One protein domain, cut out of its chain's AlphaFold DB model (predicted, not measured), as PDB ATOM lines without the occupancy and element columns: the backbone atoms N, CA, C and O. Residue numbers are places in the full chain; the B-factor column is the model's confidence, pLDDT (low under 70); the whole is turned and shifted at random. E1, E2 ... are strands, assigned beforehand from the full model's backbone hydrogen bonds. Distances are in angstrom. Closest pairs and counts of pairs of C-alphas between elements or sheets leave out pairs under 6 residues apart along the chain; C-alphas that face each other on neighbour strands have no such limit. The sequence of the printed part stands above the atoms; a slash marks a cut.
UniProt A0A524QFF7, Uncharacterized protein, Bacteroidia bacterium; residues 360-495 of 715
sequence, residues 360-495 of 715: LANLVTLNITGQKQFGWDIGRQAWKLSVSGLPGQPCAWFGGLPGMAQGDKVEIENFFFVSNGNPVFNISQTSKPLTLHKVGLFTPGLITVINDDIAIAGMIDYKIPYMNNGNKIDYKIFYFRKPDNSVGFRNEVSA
ATOM      1  N   LEU A 360     -32.443   5.083   7.990       92.81
ATOM      2  CA  LEU A 360     -31.180   4.709   8.618       92.81
ATOM      3  C   LEU A 360     -30.561   5.928   9.314       92.81
ATOM      4  O   LEU A 360     -30.385   6.968   8.678       92.81
ATOM      5  N   ALA A 361     -30.267   5.792  10.609       89.62
ATOM      6  CA  ALA A 361     -29.707   6.815  11.497       89.62
ATOM      7  C   ALA A 361     -30.456   8.165  11.467       89.62
ATOM      8  O   ALA A 361     -29.873   9.215  11.705       89.62
ATOM      9  N   ASN A 362     -31.742   8.167  11.089       87.75
ATOM     10  CA  ASN A 362     -32.497   9.386  10.767       87.75
ATOM     11  C   ASN A 362     -31.818  10.295   9.718       87.75
ATOM     12  O   ASN A 362     -32.082  11.494   9.682       87.75
ATOM     13  N   LEU A 363     -30.939   9.761   8.866       91.06
ATOM     14  CA  LEU A 363     -30.197  10.517   7.850       91.06
ATOM     15  C   LEU A 363     -30.675  10.225   6.432       91.06
ATOM     16  O   LEU A 363     -30.787  11.143   5.622       91.06
ATOM     17  N   VAL A 364     -30.941   8.955   6.122       92.62
ATOM     18  CA  VAL A 364     -31.306   8.521   4.770       92.62
ATOM     19  C   VAL A 364     -32.424   7.494   4.804       92.62
ATOM     20  O   VAL A 364     -32.409   6.571   5.617       92.62
ATOM     21  N   THR A 365     -33.394   7.638   3.906       93.62
ATOM     22  CA  THR A 365     -34.460   6.652   3.717       93.62
ATOM     23  C   THR A 365     -33.935   5.460   2.920       93.62
ATOM     24  O   THR A 365     -33.318   5.617   1.866       93.62
ATOM     25  N   LEU A 366     -34.186   4.256   3.425       95.06
ATOM     26  CA  LEU A 366     -33.890   3.004   2.747       95.06
ATOM     27  C   LEU A 366     -34.958   2.726   1.686       95.06
ATOM     28  O   LEU A 366     -36.153   2.761   1.969       95.06
ATOM     29  N   ASN A 367     -34.532   2.374   0.479       94.81
ATOM     30  CA  ASN A 367     -35.423   1.882  -0.565       94.81
ATOM     31  C   ASN A 367     -35.596   0.376  -0.378       94.81
ATOM     32  O   ASN A 367     -34.683  -0.385  -0.692       94.81
ATOM     33  N   ILE A 368     -36.739  -0.051   0.159       94.44
ATOM     34  CA  ILE A 368     -36.976  -1.447   0.541       94.44
ATOM     35  C   ILE A 368     -37.696  -2.221  -0.574       94.44
ATOM     36  O   ILE A 368     -38.858  -1.948  -0.867       94.44
ATOM     37  N   THR A 369     -37.049  -3.248  -1.119       92.56
ATOM     38  CA  THR A 369     -37.587  -4.158  -2.153       92.56
ATOM     39  C   THR A 369     -37.907  -5.560  -1.624       92.56
ATOM     40  O   THR A 369     -38.665  -6.296  -2.251       92.56
ATOM     41  N   GLY A 370     -37.326  -5.942  -0.484       92.94
ATOM     42  CA  GLY A 370     -37.493  -7.261   0.126       92.94
ATOM     43  C   GLY A 370     -38.776  -7.434   0.942       92.94
ATOM     44  O   GLY A 370     -39.572  -6.509   1.117       92.94
ATOM     45  N   GLN A 371     -38.945  -8.643   1.484       93.94
ATOM     46  CA  GLN A 371     -40.011  -8.990   2.428       93.94
ATOM     47  C   GLN A 371     -39.729  -8.365   3.793       93.94
ATOM     48  O   GLN A 371     -38.587  -8.380   4.248       93.94
ATOM     49  N   LYS A 372     -40.764  -7.828   4.444       93.62
ATOM     50  CA  LYS A 372     -40.650  -6.952   5.622       93.62
ATOM     51  C   LYS A 372     -41.481  -7.522   6.754       93.62
ATOM     52  O   LYS A 372     -42.618  -7.932   6.537       93.62
ATOM     53  N   GLN A 373     -40.934  -7.532   7.959       93.38
ATOM     54  CA  GLN A 373     -41.659  -7.949   9.152       93.38
ATOM     55  C   GLN A 373     -41.273  -7.061  10.327       93.38
ATOM     56  O   GLN A 373     -40.087  -6.834  10.570       93.38
ATOM     57  N   PHE A 374     -42.278  -6.617  11.074       94.25
ATOM     58  CA  PHE A 374     -42.116  -5.940  12.351       94.25
ATOM     59  C   PHE A 374     -43.136  -6.486  13.351       94.25
ATOM     60  O   PHE A 374     -44.299  -6.670  12.998       94.25
ATOM     61  N   GLY A 375     -42.704  -6.767  14.579       92.75
ATOM     62  CA  GLY A 375     -43.589  -7.247  15.640       92.75
ATOM     63  C   GLY A 375     -42.853  -7.961  16.769       92.75
ATOM     64  O   GLY A 375     -41.626  -8.051  16.771       92.75
ATOM     65  N   TRP A 376     -43.614  -8.478  17.733       92.31
ATOM     66  CA  TRP A 376     -43.080  -9.285  18.827       92.31
ATOM     67  C   TRP A 376     -42.742 -10.710  18.364       92.31
ATOM     68  O   TRP A 376     -43.599 -11.424  17.842       92.31
ATOM     69  N   ASP A 377     -41.497 -11.140  18.574       93.06
ATOM     70  CA  ASP A 377     -41.029 -12.503  18.327       93.06
ATOM     71  C   ASP A 377     -41.121 -13.319  19.627       93.06
ATOM     72  O   ASP A 377     -40.317 -13.152  20.545       93.06
ATOM     73  N   ILE A 378     -42.102 -14.226  19.695       91.62
ATOM     74  CA  ILE A 378     -42.357 -15.081  20.866       91.62
ATOM     75  C   ILE A 378     -41.158 -15.994  21.171       91.62
ATOM     76  O   ILE A 378     -40.856 -16.234  22.338       91.62
ATOM     77  N   GLY A 379     -40.452 -16.491  20.152       91.31
ATOM     78  CA  GLY A 379     -39.317 -17.394  20.350       91.31
ATOM     79  C   GLY A 379     -38.111 -16.690  20.972       91.31
ATOM     80  O   GLY A 379     -37.374 -17.293  21.747       91.31
ATOM     81  N   ARG A 380     -37.928 -15.402  20.658       88.38
ATOM     82  CA  ARG A 380     -36.830 -14.572  21.187       88.38
ATOM     83  C   ARG A 380     -37.215 -13.707  22.382       88.38
ATOM     84  O   ARG A 380     -36.321 -13.114  22.984       88.38
ATOM     85  N   GLN A 381     -38.509 -13.627  22.701       90.94
ATOM     86  CA  GLN A 381     -39.060 -12.722  23.713       90.94
ATOM     87  C   GLN A 381     -38.567 -11.279  23.496       90.94
ATOM     88  O   GLN A 381     -38.070 -10.628  24.416       90.94
ATOM     89  N   ALA A 382     -38.638 -10.806  22.247       92.25
ATOM     90  CA  ALA A 382     -38.137  -9.493  21.850       92.25
ATOM     91  C   ALA A 382     -38.918  -8.904  20.672       92.25
ATOM     92  O   ALA A 382     -39.457  -9.633  19.837       92.25
ATOM     93  N   TRP A 383     -38.918  -7.575  20.557       93.44
ATOM     94  CA  TRP A 383     -39.379  -6.907  19.340       93.44
ATOM     95  C   TRP A 383     -38.378  -7.150  18.220       93.44
ATOM     96  O   TRP A 383     -37.170  -7.087  18.440       93.44
ATOM     97  N   LYS A 384     -38.885  -7.428  17.022       93.56
ATOM     98  CA  LYS A 384     -38.105  -7.781  15.840       93.56
ATOM     99  C   LYS A 384     -38.456  -6.847  14.688       93.56
ATOM    100  O   LYS A 384     -39.631  -6.614  14.416       93.56
ATOM    101  N   LEU A 385     -37.432  -6.396  13.969       94.88
ATOM    102  CA  LEU A 385     -37.523  -5.826  12.628       94.88
ATOM    103  C   LEU A 385     -36.655  -6.689  11.717       94.88
ATOM    104  O   LEU A 385     -35.470  -6.873  11.987       94.88
ATOM    105  N   SER A 386     -37.217  -7.215  10.636       93.62
ATOM    106  CA  SER A 386     -36.430  -7.935   9.640       93.62
ATOM    107  C   SER A 386     -36.853  -7.584   8.235       93.62
ATOM    108  O   SER A 386     -38.048  -7.571   7.930       93.62
ATOM    109  N   VAL A 387     -35.861  -7.388   7.378       95.00
ATOM    110  CA  VAL A 387     -36.053  -7.270   5.942       95.00
ATOM    111  C   VAL A 387     -35.110  -8.245   5.253       95.00
ATOM    112  O   VAL A 387     -33.912  -8.265   5.534       95.00
ATOM    113  N   SER A 388     -35.659  -9.074   4.372       92.25
ATOM    114  CA  SER A 388     -34.911 -10.111   3.660       92.25
ATOM    115  C   SER A 388     -35.292 -10.149   2.187       92.25
ATOM    116  O   SER A 388     -36.476 -10.075   1.842       92.25
ATOM    117  N   GLY A 389     -34.289 -10.267   1.321       86.19
ATOM    118  CA  GLY A 389     -34.471 -10.471  -0.110       86.19
ATOM    119  C   GLY A 389     -34.731 -11.938  -0.443       86.19
ATOM    120  O   GLY A 389     -34.699 -12.815   0.425       86.19
ATOM    121  N   LEU A 390     -34.979 -12.206  -1.723       85.25
ATOM    122  CA  LEU A 390     -34.799 -13.554  -2.260       85.25
ATOM    123  C   LEU A 390     -33.298 -13.900  -2.242       85.25
ATOM    124  O   LEU A 390     -32.479 -12.982  -2.275       85.25
ATOM    125  N   PRO A 391     -32.912 -15.188  -2.211       81.00
ATOM    126  CA  PRO A 391     -31.502 -15.574  -2.213       81.00
ATOM    127  C   PRO A 391     -30.707 -14.900  -3.345       81.00
ATOM    128  O   PRO A 391     -31.048 -15.062  -4.518       81.00
ATOM    129  N   GLY A 392     -29.652 -14.155  -2.992       78.44
ATOM    130  CA  GLY A 392     -28.771 -13.474  -3.943       78.44
ATOM    131  C   GLY A 392     -29.334 -12.174  -4.524       78.44
ATOM    132  O   GLY A 392     -28.813 -11.692  -5.528       78.44
ATOM    133  N   GLN A 393     -30.409 -11.631  -3.945       88.19
ATOM    134  CA  GLN A 393     -31.019 -10.368  -4.354       88.19
ATOM    135  C   GLN A 393     -31.037  -9.387  -3.178       88.19
ATOM    136  O   GLN A 393     -31.504  -9.747  -2.092       88.19
ATOM    137  N   PRO A 394     -30.622  -8.124  -3.380       93.12
ATOM    138  CA  PRO A 394     -30.667  -7.132  -2.322       93.12
ATOM    139  C   PRO A 394     -32.110  -6.847  -1.883       93.12
ATOM    140  O   PRO A 394     -33.031  -6.711  -2.693       93.12
ATOM    141  N   CYS A 395     -32.305  -6.738  -0.572       94.31
ATOM    142  CA  CYS A 395     -33.587  -6.441   0.056       94.31
ATOM    143  C   CYS A 395     -33.837  -4.942   0.228       94.31
ATOM    144  O   CYS A 395     -34.976  -4.517   0.443       94.31
ATOM    145  N   ALA A 396     -32.766  -4.154   0.228       94.94
ATOM    146  CA  ALA A 396     -32.809  -2.722   0.429       94.94
ATOM    147  C   ALA A 396     -31.572  -2.054  -0.163       94.94
ATOM    148  O   ALA A 396     -30.526  -2.684  -0.314       94.94
ATOM    149  N   TRP A 397     -31.669  -0.760  -0.445       94.75
ATOM    150  CA  TRP A 397     -30.509   0.046  -0.805       94.75
ATOM    151  C   TRP A 397     -30.691   1.510  -0.412       94.75
ATOM    152  O   TRP A 397     -31.809   2.005  -0.259       94.75
ATOM    153  N   PHE A 398     -29.579   2.225  -0.289       95.12
ATOM    154  CA  PHE A 398     -29.563   3.683  -0.181       95.12
ATOM    155  C   PHE A 398     -28.428   4.260  -1.029       95.12
ATOM    156  O   PHE A 398     -27.459   3.574  -1.346       95.12
ATOM    157  N   GLY A 399     -28.585   5.510  -1.458       93.75
ATOM    158  CA  GLY A 399     -27.693   6.177  -2.404       93.75
ATOM    159  C   GLY A 399     -27.872   7.695  -2.355       93.75
ATOM    160  O   GLY A 399     -28.645   8.199  -1.544       93.75
ATOM    161  N   GLY A 400     -27.163   8.430  -3.215       91.75
ATOM    162  CA  GLY A 400     -27.311   9.893  -3.331       91.75
ATOM    163  C   GLY A 400     -26.782  10.715  -2.145       91.75
ATOM    164  O   GLY A 400     -27.092  11.897  -2.029       91.75
ATOM    165  N   LEU A 401     -26.000  10.099  -1.261       94.75
ATOM    166  CA  LEU A 401     -25.276  10.764  -0.178       94.75
ATOM    167  C   LEU A 401     -24.050  11.540  -0.696       94.75
ATOM    168  O   LEU A 401     -23.489  11.172  -1.734       94.75
ATOM    169  N   PRO A 402     -23.598  12.581   0.031       94.62
ATOM    170  CA  PRO A 402     -22.460  13.399  -0.378       94.62
ATOM    171  C   PRO A 402     -21.207  12.574  -0.692       94.62
ATOM    172  O   PRO A 402     -20.921  11.558  -0.060       94.62
ATOM    173  N   GLY A 403     -20.463  13.003  -1.704       92.62
ATOM    174  CA  GLY A 403     -19.269  12.305  -2.167       92.62
ATOM    175  C   GLY A 403     -19.529  11.063  -3.020       92.62
ATOM    176  O   GLY A 403     -18.644  10.709  -3.784       92.62
ATOM    177  N   MET A 404     -20.707  10.433  -2.991       95.44
ATOM    178  CA  MET A 404     -21.006   9.309  -3.892       95.44
ATOM    179  C   MET A 404     -21.410   9.806  -5.282       95.44
ATOM    180  O   MET A 404     -22.103  10.819  -5.413       95.44
ATOM    181  N   ALA A 405     -21.015   9.087  -6.333       94.50
ATOM    182  CA  ALA A 405     -21.462   9.409  -7.680       94.50
ATOM    183  C   ALA A 405     -22.965   9.136  -7.862       94.50
ATOM    184  O   ALA A 405     -23.587   8.321  -7.174       94.50
ATOM    185  N   GLN A 406     -23.564   9.836  -8.825       93.12
ATOM    186  CA  GLN A 406     -24.973   9.663  -9.152       93.12
ATOM    187  C   GLN A 406     -25.242   8.226  -9.619       93.12
ATOM    188  O   GLN A 406     -24.611   7.741 -10.552       93.12
ATOM    189  N   GLY A 407     -26.224   7.573  -8.995       91.75
ATOM    190  CA  GLY A 407     -26.622   6.202  -9.322       91.75
ATOM    191  C   GLY A 407     -25.910   5.121  -8.511       91.75
ATOM    192  O   GLY A 407     -26.407   3.995  -8.495       91.75
ATOM    193  N   ASP A 408     -24.834   5.456  -7.792       95.25
ATOM    194  CA  ASP A 408     -24.188   4.524  -6.868       95.25
ATOM    195  C   ASP A 408     -25.074   4.246  -5.654       95.25
ATOM    196  O   ASP A 408     -25.795   5.119  -5.148       95.25
ATOM    197  N   LYS A 409     -25.025   2.994  -5.198       94.38
ATOM    198  CA  LYS A 409     -25.892   2.465  -4.151       94.38
ATOM    199  C   LYS A 409     -25.114   1.530  -3.245       94.38
ATOM    200  O   LYS A 409     -24.341   0.703  -3.721       94.38
ATOM    201  N   VAL A 410     -25.390   1.626  -1.952       95.00
ATOM    202  CA  VAL A 410     -25.050   0.578  -0.992       95.00
ATOM    203  C   VAL A 410     -26.215  -0.397  -0.964       95.00
ATOM    204  O   VAL A 410     -27.323  -0.028  -0.569       95.00
ATOM    205  N   GLU A 411     -25.972  -1.625  -1.409       94.69
ATOM    206  CA  GLU A 411     -26.990  -2.672  -1.481       94.69
ATOM    207  C   GLU A 411     -26.909  -3.585  -0.254       94.69
ATOM    208  O   GLU A 411     -25.837  -4.035   0.149       94.69
ATOM    209  N   ILE A 412     -28.057  -3.859   0.358       94.25
ATOM    210  CA  ILE A 412     -28.191  -4.644   1.584       94.25
ATOM    211  C   ILE A 412     -28.894  -5.953   1.226       94.25
ATOM    212  O   ILE A 412     -29.989  -5.930   0.671       94.25
ATOM    213  N   GLU A 413     -28.284  -7.091   1.552       92.38
ATOM    214  CA  GLU A 413     -28.842  -8.429   1.310       92.38
ATOM    215  C   GLU A 413     -30.007  -8.729   2.256       92.38
ATOM    216  O   GLU A 413     -31.060  -9.229   1.865       92.38
ATOM    217  N   ASN A 414     -29.790  -8.446   3.538       92.81
ATOM    218  CA  ASN A 414     -30.769  -8.580   4.601       92.81
ATOM    219  C   ASN A 414     -30.307  -7.796   5.830       92.81
ATOM    220  O   ASN A 414     -29.115  -7.544   6.029       92.81
ATOM    221  N   PHE A 415     -31.265  -7.440   6.675       92.62
ATOM    222  CA  PHE A 415     -30.984  -6.962   8.018       92.62
ATOM    223  C   PHE A 415     -32.032  -7.481   8.987       92.62
ATOM    224  O   PHE A 415     -33.217  -7.610   8.666       92.62
ATOM    225  N   PHE A 416     -31.565  -7.803  10.185       90.81
ATOM    226  CA  PHE A 416     -32.371  -8.381  11.243       90.81
ATOM    227  C   PHE A 416     -31.974  -7.728  12.558       90.81
ATOM    228  O   PHE A 416     -30.835  -7.861  13.006       90.81
ATOM    229  N   PHE A 417     -32.918  -7.023  13.171       91.19
ATOM    230  CA  PHE A 417     -32.734  -6.386  14.463       91.19
ATOM    231  C   PHE A 417     -33.715  -6.970  15.463       91.19
ATOM    232  O   PHE A 417     -34.893  -7.166  15.160       91.19
ATOM    233  N   VAL A 418     -33.215  -7.202  16.669       91.06
ATOM    234  CA  VAL A 418     -34.018  -7.574  17.828       91.06
ATOM    235  C   VAL A 418     -33.715  -6.624  18.967       91.06
ATOM    236  O   VAL A 418     -32.571  -6.212  19.148       91.06
ATOM    237  N   SER A 419     -34.736  -6.276  19.741       90.31
ATOM    238  CA  SER A 419     -34.639  -5.235  20.765       90.31
ATOM    239  C   SER A 419     -33.711  -5.578  21.941       90.31
ATOM    240  O   SER A 419     -33.358  -4.695  22.726       90.31
ATOM    241  N   ASN A 420     -33.272  -6.837  22.039       85.94
ATOM    242  CA  ASN A 420     -32.337  -7.369  23.033       85.94
ATOM    243  C   ASN A 420     -31.008  -7.884  22.438       85.94
ATOM    244  O   ASN A 420     -30.264  -8.569  23.135       85.94
ATOM    245  N   GLY A 421     -30.709  -7.596  21.169       82.50
ATOM    246  CA  GLY A 421     -29.509  -8.103  20.501       82.50
ATOM    247  C   GLY A 421     -28.768  -7.040  19.703       82.50
ATOM    248  O   GLY A 421     -29.203  -5.897  19.584       82.50
ATOM    249  N   ASN A 422     -27.628  -7.445  19.143       79.12
ATOM    250  CA  ASN A 422     -26.831  -6.562  18.307       79.12
ATOM    251  C   ASN A 422     -27.424  -6.497  16.895       79.12
ATOM    252  O   ASN A 422     -27.679  -7.542  16.290       79.12
ATOM    253  N   PRO A 423     -27.638  -5.293  16.357       80.88
ATOM    254  CA  PRO A 423     -28.147  -5.129  15.010       80.88
ATOM    255  C   PRO A 423     -27.086  -5.515  13.978       80.88
ATOM    256  O   PRO A 423     -25.913  -5.171  14.121       80.88
ATOM    257  N   VAL A 424     -27.504  -6.212  12.919       79.56
ATOM    258  CA  VAL A 424     -26.610  -6.647  11.839       79.56
ATOM    259  C   VAL A 424     -27.185  -6.229  10.491       79.56
ATOM    260  O   VAL A 424     -28.318  -6.577  10.153       79.56
ATOM    261  N   PHE A 425     -26.377  -5.504   9.717       87.81
ATOM    262  CA  PHE A 425     -26.574  -5.310   8.285       87.81
ATOM    263  C   PHE A 425     -25.647  -6.246   7.522       87.81
ATOM    264  O   PHE A 425     -24.433  -6.192   7.708       87.81
ATOM    265  N   ASN A 426     -26.211  -7.041   6.620       89.25
ATOM    266  CA  ASN A 426     -25.427  -7.807   5.665       89.25
ATOM    267  C   ASN A 426     -25.423  -7.057   4.335       89.25
ATOM    268  O   ASN A 426     -26.460  -6.952   3.677       89.25
ATOM    269  N   ILE A 427     -24.270  -6.508   3.951       90.88
ATOM    270  CA  ILE A 427     -24.096  -5.888   2.633       90.88
ATOM    271  C   ILE A 427     -24.200  -6.984   1.568       90.88
ATOM    272  O   ILE A 427     -23.676  -8.085   1.748       90.88
ATOM    273  N   SER A 428     -24.906  -6.701   0.473       89.12
ATOM    274  CA  SER A 428     -25.037  -7.658  -0.621       89.12
ATOM    275  C   SER A 428     -23.698  -7.888  -1.303       89.12
ATOM    276  O   SER A 428     -22.976  -6.946  -1.627       89.12
ATOM    277  N   GLN A 429     -23.397  -9.153  -1.599       83.88
ATOM    278  CA  GLN A 429     -22.230  -9.523  -2.406       83.88
ATOM    279  C   GLN A 429     -22.325  -8.990  -3.843       83.88
ATOM    280  O   GLN A 429     -21.321  -8.934  -4.549       83.88
ATOM    281  N   THR A 430     -23.525  -8.592  -4.272       83.56
ATOM    282  CA  THR A 430     -23.763  -7.959  -5.574       83.56
ATOM    283  C   THR A 430     -23.512  -6.447  -5.568       83.56
ATOM    284  O   THR A 430     -23.420  -5.856  -6.648       83.56
ATOM    285  N   SER A 431     -23.301  -5.842  -4.386       86.44
ATOM    286  CA  SER A 431     -23.038  -4.409  -4.246       86.44
ATOM    287  C   SER A 431     -21.781  -4.028  -5.021       86.44
ATOM    288  O   SER A 431     -20.669  -4.477  -4.730       86.44
ATOM    289  N   LYS A 432     -21.950  -3.150  -6.008       92.38
ATOM    290  CA  LYS A 432     -20.827  -2.596  -6.771       92.38
ATOM    291  C   LYS A 432     -20.033  -1.594  -5.918       92.38
ATOM    292  O   LYS A 432     -20.593  -1.011  -4.988       92.38
ATOM    293  N   PRO A 433     -18.741  -1.367  -6.222       94.69
ATOM    294  CA  PRO A 433     -17.983  -0.295  -5.590       94.69
ATOM    295  C   PRO A 433     -18.632   1.075  -5.831       94.69
ATOM    296  O   PRO A 433     -19.064   1.363  -6.943       94.69
ATOM    297  N   LEU A 434     -18.648   1.915  -4.799       96.38
ATOM    298  CA  LEU A 434     -19.063   3.312  -4.854       96.38
ATOM    299  C   LEU A 434     -17.919   4.164  -5.401       96.38
ATOM    300  O   LEU A 434     -16.781   4.064  -4.946       96.38
ATOM    301  N   THR A 435     -18.216   5.053  -6.329       95.62
ATOM    302  CA  THR A 435     -17.289   6.053  -6.842       95.62
ATOM    303  C   THR A 435     -17.338   7.282  -5.941       95.62
ATOM    304  O   THR A 435     -18.289   8.063  -5.989       95.62
ATOM    305  N   LEU A 436     -16.307   7.473  -5.118       95.31
ATOM    306  CA  LEU A 436     -16.219   8.586  -4.174       95.31
ATOM    307  C   LEU A 436     -15.453   9.769  -4.776       95.31
ATOM    308  O   LEU A 436     -14.310   9.619  -5.212       95.31
ATOM    309  N   HIS A 437     -16.101  10.935  -4.825       94.19
ATOM    310  CA  HIS A 437     -15.608  12.202  -5.380       94.19
ATOM    311  C   HIS A 437     -14.936  12.064  -6.761       94.19
ATOM    312  O   HIS A 437     -14.065  12.848  -7.118       94.19
ATOM    313  N   LYS A 438     -15.349  11.063  -7.556       91.38
ATOM    314  CA  LYS A 438     -14.754  10.691  -8.860       91.38
ATOM    315  C   LYS A 438     -13.279  10.260  -8.798       91.38
ATOM    316  O   LYS A 438     -12.630  10.162  -9.835       91.38
ATOM    317  N   VAL A 439     -12.751   9.999  -7.605       92.19
ATOM    318  CA  VAL A 439     -11.314   9.801  -7.365       92.19
ATOM    319  C   VAL A 439     -11.005   8.370  -6.924       92.19
ATOM    320  O   VAL A 439     -10.006   7.801  -7.365       92.19
ATOM    321  N   GLY A 440     -11.856   7.776  -6.079       92.25
ATOM    322  CA  GLY A 440     -11.663   6.428  -5.541       92.25
ATOM    323  C   GLY A 440     -12.866   5.514  -5.754       92.25
ATOM    324  O   GLY A 440     -14.006   5.973  -5.787       92.25
ATOM    325  N   LEU A 441     -12.606   4.211  -5.873       95.06
ATOM    326  CA  LEU A 441     -13.618   3.156  -5.895       95.06
ATOM    327  C   LEU A 441     -13.649   2.460  -4.533       95.06
ATOM    328  O   LEU A 441     -12.734   1.716  -4.189       95.06
ATOM    329  N   PHE A 442     -14.695   2.703  -3.753       95.81
ATOM    330  CA  PHE A 442     -14.883   2.168  -2.410       95.81
ATOM    331  C   PHE A 442     -15.810   0.952  -2.428       95.81
ATOM    332  O   PHE A 442     -16.958   1.053  -2.836       95.81
ATOM    333  N   THR A 443     -15.337  -0.203  -1.973       95.06
ATOM    334  CA  THR A 443     -16.146  -1.412  -1.785       95.06
ATOM    335  C   THR A 443     -16.650  -1.469  -0.338       95.06
ATOM    336  O   THR A 443     -15.833  -1.703   0.559       95.06
ATOM    337  N   PRO A 444     -17.960  -1.272  -0.086       94.75
ATOM    338  CA  PRO A 444     -18.532  -1.351   1.257       94.75
ATOM    339  C   PRO A 444     -18.401  -2.761   1.846       94.75
ATOM    340  O   PRO A 444     -18.643  -3.741   1.147       94.75
ATOM    341  N   GLY A 445     -18.057  -2.867   3.132       92.25
ATOM    342  CA  GLY A 445     -17.966  -4.144   3.855       92.25
ATOM    343  C   GLY A 445     -18.923  -4.254   5.043       92.25
ATOM    344  O   GLY A 445     -19.662  -5.228   5.153       92.25
ATOM    345  N   LEU A 446     -18.951  -3.244   5.917       91.56
ATOM    346  CA  LEU A 446     -19.768  -3.239   7.134       91.56
ATOM    347  C   LEU A 446     -20.435  -1.881   7.342       91.56
ATOM    348  O   LEU A 446     -19.772  -0.851   7.258       91.56
ATOM    349  N   ILE A 447     -21.723  -1.892   7.689       92.56
ATOM    350  CA  ILE A 447     -22.474  -0.705   8.113       92.56
ATOM    351  C   ILE A 447     -22.629  -0.746   9.632       92.56
ATOM    352  O   ILE A 447     -23.094  -1.737  10.191       92.56
ATOM    353  N   THR A 448     -22.290   0.355  10.291       90.38
ATOM    354  CA  THR A 448     -22.564   0.596  11.710       90.38
ATOM    355  C   THR A 448     -23.242   1.953  11.874       90.38
ATOM    356  O   THR A 448     -23.015   2.857  11.071       90.38
ATOM    357  N   VAL A 449     -24.087   2.097  12.894       88.06
ATOM    358  CA  VAL A 449     -24.673   3.390  13.276       88.06
ATOM    359  C   VAL A 449     -24.161   3.753  14.662       88.06
ATOM    360  O   VAL A 449     -24.247   2.938  15.579       88.06
ATOM    361  N   ILE A 450     -23.570   4.940  14.797       81.69
ATOM    362  CA  ILE A 450     -22.931   5.415  16.032       81.69
ATOM    363  C   ILE A 450     -23.340   6.873  16.235       81.69
ATOM    364  O   ILE A 450     -22.991   7.704  15.409       81.69
ATOM    365  N   ASN A 451     -24.030   7.202  17.331       78.94
ATOM    366  CA  ASN A 451     -24.463   8.577  17.644       78.94
ATOM    367  C   ASN A 451     -25.223   9.265  16.488       78.94
ATOM    368  O   ASN A 451     -24.914  10.401  16.147       78.94
ATOM    369  N   ASP A 452     -26.170   8.559  15.862       83.62
ATOM    370  CA  ASP A 452     -26.903   9.010  14.665       83.62
ATOM    371  C   ASP A 452     -26.038   9.237  13.401       83.62
ATOM    372  O   ASP A 452     -26.552   9.686  12.376       83.62
ATOM    373  N   ASP A 453     -24.755   8.852  13.410       91.44
ATOM    374  CA  ASP A 453     -23.909   8.794  12.214       91.44
ATOM    375  C   ASP A 453     -24.017   7.419  11.545       91.44
ATOM    376  O   ASP A 453     -23.997   6.380  12.212       91.44
ATOM    377  N   ILE A 454     -24.022   7.389  10.212       94.06
ATOM    378  CA  ILE A 454     -23.819   6.160   9.434       94.06
ATOM    379  C   ILE A 454     -22.328   6.014   9.174       94.06
ATOM    380  O   ILE A 454     -21.742   6.831   8.469       94.06
ATOM    381  N   ALA A 455     -21.725   4.946   9.680       94.12
ATOM    382  CA  ALA A 455     -20.344   4.581   9.417       94.12
ATOM    383  C   ALA A 455     -20.279   3.339   8.523       94.12
ATOM    384  O   ALA A 455     -20.832   2.293   8.864       94.12
ATOM    385  N   ILE A 456     -19.561   3.433   7.404       94.50
ATOM    386  CA  ILE A 456     -19.375   2.323   6.468       94.50
ATOM    387  C   ILE A 456     -17.885   2.024   6.359       94.50
ATOM    388  O   ILE A 456     -17.122   2.842   5.848       94.50
ATOM    389  N   ALA A 457     -17.473   0.861   6.857       94.50
ATOM    390  CA  ALA A 457     -16.110   0.359   6.728       94.50
ATOM    391  C   ALA A 457     -15.995  -0.533   5.487       94.50
ATOM    392  O   ALA A 457     -16.937  -1.250   5.143       94.50
ATOM    393  N   GLY A 458     -14.851  -0.490   4.813       94.25
ATOM    394  CA  GLY A 458     -14.596  -1.243   3.592       94.25
ATOM    395  C   GLY A 458     -13.190  -1.003   3.052       94.25
ATOM    396  O   GLY A 458     -12.296  -0.591   3.785       94.25
ATOM    397  N   MET A 459     -13.013  -1.238   1.755       93.50
ATOM    398  CA  MET A 459     -11.732  -1.069   1.061       93.50
ATOM    399  C   MET A 459     -11.867  -0.016  -0.034       93.50
ATOM    400  O   MET A 459     -12.810  -0.087  -0.819       93.50
ATOM    401  N   ILE A 460     -10.923   0.918  -0.148       94.06
ATOM    402  CA  ILE A 460     -10.889   1.896  -1.245       94.06
ATOM    403  C   ILE A 460      -9.718   1.645  -2.192       94.06
ATOM    404  O   ILE A 460      -8.604   1.366  -1.760       94.06
ATOM    405  N   ASP A 461      -9.981   1.768  -3.490       93.62
ATOM    406  CA  ASP A 461      -8.992   1.767  -4.564       93.62
ATOM    407  C   ASP A 461      -8.938   3.160  -5.200       93.62
ATOM    408  O   ASP A 461      -9.829   3.552  -5.960       93.62
ATOM    409  N   TYR A 462      -7.884   3.914  -4.901       91.56
ATOM    410  CA  TYR A 462      -7.632   5.230  -5.496       91.56
ATOM    411  C   TYR A 462      -6.989   5.169  -6.886       91.56
ATOM    412  O   TYR A 462      -6.687   6.212  -7.472       91.56
ATOM    413  N   LYS A 463      -6.744   3.962  -7.412       89.75
ATOM    414  CA  LYS A 463      -5.978   3.706  -8.639       89.75
ATOM    415  C   LYS A 463      -4.560   4.270  -8.581       89.75
ATOM    416  O   LYS A 463      -4.007   4.692  -9.593       89.75
ATOM    417  N   ILE A 464      -3.965   4.268  -7.390       91.75
ATOM    418  CA  ILE A 464      -2.575   4.669  -7.184       91.75
ATOM    419  C   ILE A 464      -1.688   3.429  -7.380       91.75
ATOM    420  O   ILE A 464      -1.878   2.445  -6.661       91.75
ATOM    421  N   PRO A 465      -0.741   3.438  -8.336       90.75
ATOM    422  CA  PRO A 465       0.107   2.282  -8.607       90.75
ATOM    423  C   PRO A 465       1.035   1.938  -7.439       90.75
ATOM    424  O   PRO A 465       1.621   2.835  -6.831       90.75
ATOM    425  N   TYR A 466       1.231   0.635  -7.216       89.50
ATOM    426  CA  TYR A 466       2.158   0.045  -6.237       89.50
ATOM    427  C   TYR A 466       1.860   0.376  -4.774       89.50
ATOM    428  O   TYR A 466       2.763   0.351  -3.936       89.50
ATOM    429  N   MET A 467       0.597   0.659  -4.456       89.25
ATOM    430  CA  MET A 467       0.146   0.634  -3.071       89.25
ATOM    431  C   MET A 467       0.192  -0.808  -2.546       89.25
ATOM    432  O   MET A 467      -0.149  -1.762  -3.260       89.25
ATOM    433  N   ASN A 468       0.598  -0.976  -1.289       79.25
ATOM    434  CA  ASN A 468       0.513  -2.263  -0.604       79.25
ATOM    435  C   ASN A 468      -0.936  -2.810  -0.614       79.25
ATOM    436  O   ASN A 468      -1.896  -2.068  -0.799       79.25
ATOM    437  N   ASN A 469      -1.098  -4.132  -0.468       69.44
ATOM    438  CA  ASN A 469      -2.405  -4.819  -0.465       69.44
ATOM    439  C   ASN A 469      -3.206  -4.738  -1.785       69.44
ATOM    440  O   ASN A 469      -4.431  -4.613  -1.787       69.44
ATOM    441  N   GLY A 470      -2.533  -4.848  -2.936       71.44
ATOM    442  CA  GLY A 470      -3.214  -4.948  -4.235       71.44
ATOM    443  C   GLY A 470      -3.916  -3.655  -4.659       71.44
ATOM    444  O   GLY A 470      -4.984  -3.703  -5.268       71.44
ATOM    445  N   ASN A 471      -3.317  -2.506  -4.325       82.50
ATOM    446  CA  ASN A 471      -3.845  -1.157  -4.550       82.50
ATOM    447  C   ASN A 471      -5.155  -0.826  -3.822       82.50
ATOM    448  O   ASN A 471      -5.845   0.122  -4.199       82.50
ATOM    449  N   LYS A 472      -5.494  -1.574  -2.770       89.38
ATOM    450  CA  LYS A 472      -6.655  -1.298  -1.926       89.38
ATOM    451  C   LYS A 472      -6.222  -1.071  -0.490       89.38
ATOM    452  O   LYS A 472      -5.397  -1.816   0.028       89.38
ATOM    453  N   ILE A 473      -6.830  -0.091   0.163       90.69
ATOM    454  CA  ILE A 473      -6.535   0.243   1.559       90.69
ATOM    455  C   ILE A 473      -7.814   0.248   2.390       90.69
ATOM    456  O   ILE A 473      -8.887   0.579   1.875       90.69
ATOM    457  N   ASP A 474      -7.689  -0.120   3.665       91.75
ATOM    458  CA  ASP A 474      -8.789  -0.031   4.622       91.75
ATOM    459  C   ASP A 474      -9.267   1.418   4.722       91.75
ATOM    460  O   ASP A 474      -8.479   2.362   4.870       91.75
ATOM    461  N   TYR A 475     -10.580   1.586   4.621       92.00
ATOM    462  CA  TYR A 475     -11.210   2.887   4.528       92.00
ATOM    463  C   TYR A 475     -12.553   2.884   5.237       92.00
ATOM    464  O   TYR A 475     -13.310   1.910   5.189       92.00
ATOM    465  N   LYS A 476     -12.871   4.000   5.881       93.19
ATOM    466  CA  LYS A 476     -14.144   4.189   6.559       93.19
ATOM    467  C   LYS A 476     -14.728   5.534   6.175       93.19
ATOM    468  O   LYS A 476     -14.066   6.560   6.311       93.19
ATOM    469  N   ILE A 477     -15.969   5.528   5.707       93.56
ATOM    470  CA  ILE A 477     -16.737   6.744   5.435       93.56
ATOM    471  C   ILE A 477     -17.789   6.945   6.511       93.56
ATOM    472  O   ILE A 477     -18.340   5.979   7.040       93.56
ATOM    473  N   PHE A 478     -18.069   8.207   6.811       94.56
ATOM    474  CA  PHE A 478     -19.092   8.603   7.761       94.56
ATOM    475  C   PHE A 478     -20.029   9.617   7.125       94.56
ATOM    476  O   PHE A 478     -19.581  10.599   6.525       94.56
ATOM    477  N   TYR A 479     -21.318   9.408   7.347       96.19
ATOM    478  CA  TYR A 479     -22.375  10.364   7.067       96.19
ATOM    479  C   TYR A 479     -23.005  10.809   8.375       96.19
ATOM    480  O   TYR A 479     -23.327   9.972   9.211       96.19
ATOM    481  N   PHE A 480     -23.172  12.115   8.542       94.88
ATOM    482  CA  PHE A 480     -23.640  12.722   9.789       94.88
ATOM    483  C   PHE A 480     -24.552  13.911   9.508       94.88
ATOM    484  O   PHE A 480     -24.514  14.488   8.418       94.88
ATOM    485  N   ARG A 481     -25.367  14.309  10.487       94.12
ATOM    486  CA  ARG A 481     -26.232  15.487  10.362       94.12
ATOM    487  C   ARG A 481     -25.442  16.746  10.706       94.12
ATOM    488  O   ARG A 481     -24.899  16.862  11.801       94.12
ATOM    489  N   LYS A 482     -25.388  17.709   9.788       92.81
ATOM    490  CA  LYS A 482     -24.833  19.041  10.065       92.81
ATOM    491  C   LYS A 482     -25.841  19.907  10.841       92.81
ATOM    492  O   LYS A 482     -27.039  19.622  10.807       92.81
ATOM    493  N   PRO A 483     -25.397  21.005  11.487       92.69
ATOM    494  CA  PRO A 483     -26.292  21.932  12.193       92.69
ATOM    495  C   PRO A 483     -27.420  22.529  11.332       92.69
ATOM    496  O   PRO A 483     -28.454  22.916  11.866       92.69
ATOM    497  N   ASP A 484     -27.243  22.586  10.010       92.62
ATOM    498  CA  ASP A 484     -28.238  23.060   9.038       92.62
ATOM    499  C   ASP A 484     -29.202  21.955   8.546       92.62
ATOM    500  O   ASP A 484     -29.955  22.171   7.599       92.62
ATOM    501  N   ASN A 485     -29.185  20.775   9.180       87.88
ATOM    502  CA  ASN A 485     -29.894  19.548   8.790       87.88
ATOM    503  C   ASN A 485     -29.459  18.906   7.460       87.88
ATOM    504  O   ASN A 485     -30.037  17.887   7.078       87.88
ATOM    505  N   SER A 486     -28.441  19.425   6.769       92.69
ATOM    506  CA  SER A 486     -27.870  18.740   5.605       92.69
ATOM    507  C   SER A 486     -26.994  17.550   6.024       92.69
ATOM    508  O   SER A 486     -26.522  17.464   7.162       92.69
ATOM    509  N   VAL A 487     -26.763  16.613   5.102       94.31
ATOM    510  CA  VAL A 487     -25.868  15.471   5.342       94.31
ATOM    511  C   VAL A 487     -24.414  15.897   5.109       94.31
ATOM    512  O   VAL A 487     -24.077  16.507   4.094       94.31
ATOM    513  N   GLY A 488     -23.540  15.597   6.065       94.38
ATOM    514  CA  GLY A 488     -22.091  15.743   5.970       94.38
ATOM    515  C   GLY A 488     -21.390  14.458   5.551       94.38
ATOM    516  O   GLY A 488     -21.958  13.375   5.636       94.38
ATOM    517  N   PHE A 489     -20.142  14.602   5.108       93.69
ATOM    518  CA  PHE A 489     -19.246  13.510   4.743       93.69
ATOM    519  C   PHE A 489     -17.891  13.732   5.407       93.69
ATOM    520  O   PHE A 489     -17.383  14.855   5.425       93.69
ATOM    521  N   ARG A 490     -17.319  12.665   5.959       91.75
ATOM    522  CA  ARG A 490     -15.916  12.603   6.385       91.75
ATOM    523  C   ARG A 490     -15.396  11.184   6.207       91.75
ATOM    524  O   ARG A 490     -16.181  10.236   6.149       91.75
ATOM    525  N   ASN A 491     -14.080  11.038   6.175       90.12
ATOM    526  CA  ASN A 491     -13.434   9.753   5.984       90.12
ATOM    527  C   ASN A 491     -12.272   9.521   6.952       90.12
ATOM    528  O   ASN A 491     -11.640  10.460   7.429       90.12
ATOM    529  N   GLU A 492     -11.967   8.249   7.173       89.69
ATOM    530  CA  GLU A 492     -10.778   7.764   7.864       89.69
ATOM    531  C   GLU A 492     -10.080   6.741   6.969       89.69
ATOM    532  O   GLU A 492     -10.725   5.917   6.317       89.69
ATOM    533  N   VAL A 493      -8.754   6.817   6.922       87.12
ATOM    534  CA  VAL A 493      -7.911   5.957   6.088       87.12
ATOM    535  C   VAL A 493      -6.843   5.348   6.974       87.12
ATOM    536  O   VAL A 493      -6.250   6.054   7.795       87.12
ATOM    537  N   SER A 494      -6.581   4.059   6.802       88.44
ATOM    538  CA  SER A 494      -5.455   3.406   7.467       88.44
ATOM    539  C   SER A 494      -4.112   3.884   6.911       88.44
ATOM    540  O   SER A 494      -4.027   4.481   5.837       88.44
ATOM    541  N   ALA A 495      -3.033   3.616   7.647       90.19
ATOM    542  CA  ALA A 495      -1.688   3.834   7.131       90.19
ATOM    543  C   ALA A 495      -1.428   2.937   5.907       90.19
ATOM    544  O   ALA A 495      -1.868   1.787   5.865       90.19
TER     545      ALA A 495
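This is residues 360 to 495 of the 715 residues of an uncharacterized protein of Bacteroidia bacterium (UniProt A0A524QFF7). Two strongly twisted sheets of five strands each are set partly face to face as a loose sandwich with crossed strands; the hairpin E1 and E2 reaches away at one end of the longest axis, and the loop of residues 462 to 472 lies toward the other. The first sheet branches at the bent strand E4, and the second, E6 to E10, is strongly curled, with the hairpin E9 and E10 at the side away from the first sheet. The printed part has 136 residues, with ten named strands, E1 to E10 in chain order, and no named helix, so the class is all strand. The first sheet has no single order and its neighbour pairs are antiparallel; the second runs E6, E7, E8, E9, E10, all antiparallel. The whole is compact, with a radius of gyration of the C-alphas of 16.2 A and spans of 54 by 38 by 28 A.

Begin at residues 367 to 368, a short pairing, antiparallel with residues 396 to 397 of E3, which covers residues 396 to 399. Next come E1, residues 371 to 377, and E2, residues 382 to 388, an antiparallel hairpin with N 373 and O 386 2.9 A apart, within hydrogen-bond range. On the other side of E2 from E1 is E4, residues 409 to 418, antiparallel, with N 387 and O 415 at 2.9 A. E4 bends by 65 degrees at residue 413, and its pairing is staggered: E3 is beside residues 409 to 412 and E2 beside 414 to 418 on one side, and E5, residues 424 to 427, is on the other. Look for N 410 and O 398 at 2.9 A towards E3, and N 413 and O 426 at 2.8 A towards E5. E3, E4 and E5 form a meander, each strand the antiparallel neighbour of the one before. A second meander holds E6, residues 434 to 436; E7, residues 440 to 450; E8, residues 453 to 461; E9, residues 473 to 481; and E10, residues 487 to 493. Its N and O pairs include N 434 and O 442 at 2.7 A, N 448 and O 455 at 2.8 A, N 456 and O 477 at 2.8 A, and N 478 and O 490 at 2.8 A. E7 bends by 77 degrees at residue 445 and E8 by 61 degrees at residue 458. The two sheets form a sandwich, two sheets face to face, with their strands at 49 degrees. Across it, E5 and E7 have 8 pairs of C-alphas within 8 A, the closest being those of Phe 425 and Ile 447, 6.2 A apart. E1 and E10 are apart.

Find C-alpha 371 at (-40.011, -8.990, 2.428), where E1 begins; it runs 16.3 A to C-alpha 377. E2 is 18.5 A long and E4 25.5 A. Find C-alpha 440 at (-11.663, 6.428, -5.541); from there E7, the longest strand by residues, runs 24.4 A. E8 is 23.5 A long and E9 26.4 A. E10 runs 20.3 A and ends at C-alpha 493, at (-7.911, 5.957, 6.088).

The C-alphas farthest apart are those of Ile 378 and Pro 465, 54.5 A. The printed part has no cut. The link E8 to E9, with 11 residues, is long; the chain changes sheets at the short link E5 to E6. Mean pLDDT of the printed part is 91.0, and residue 469 is under 70.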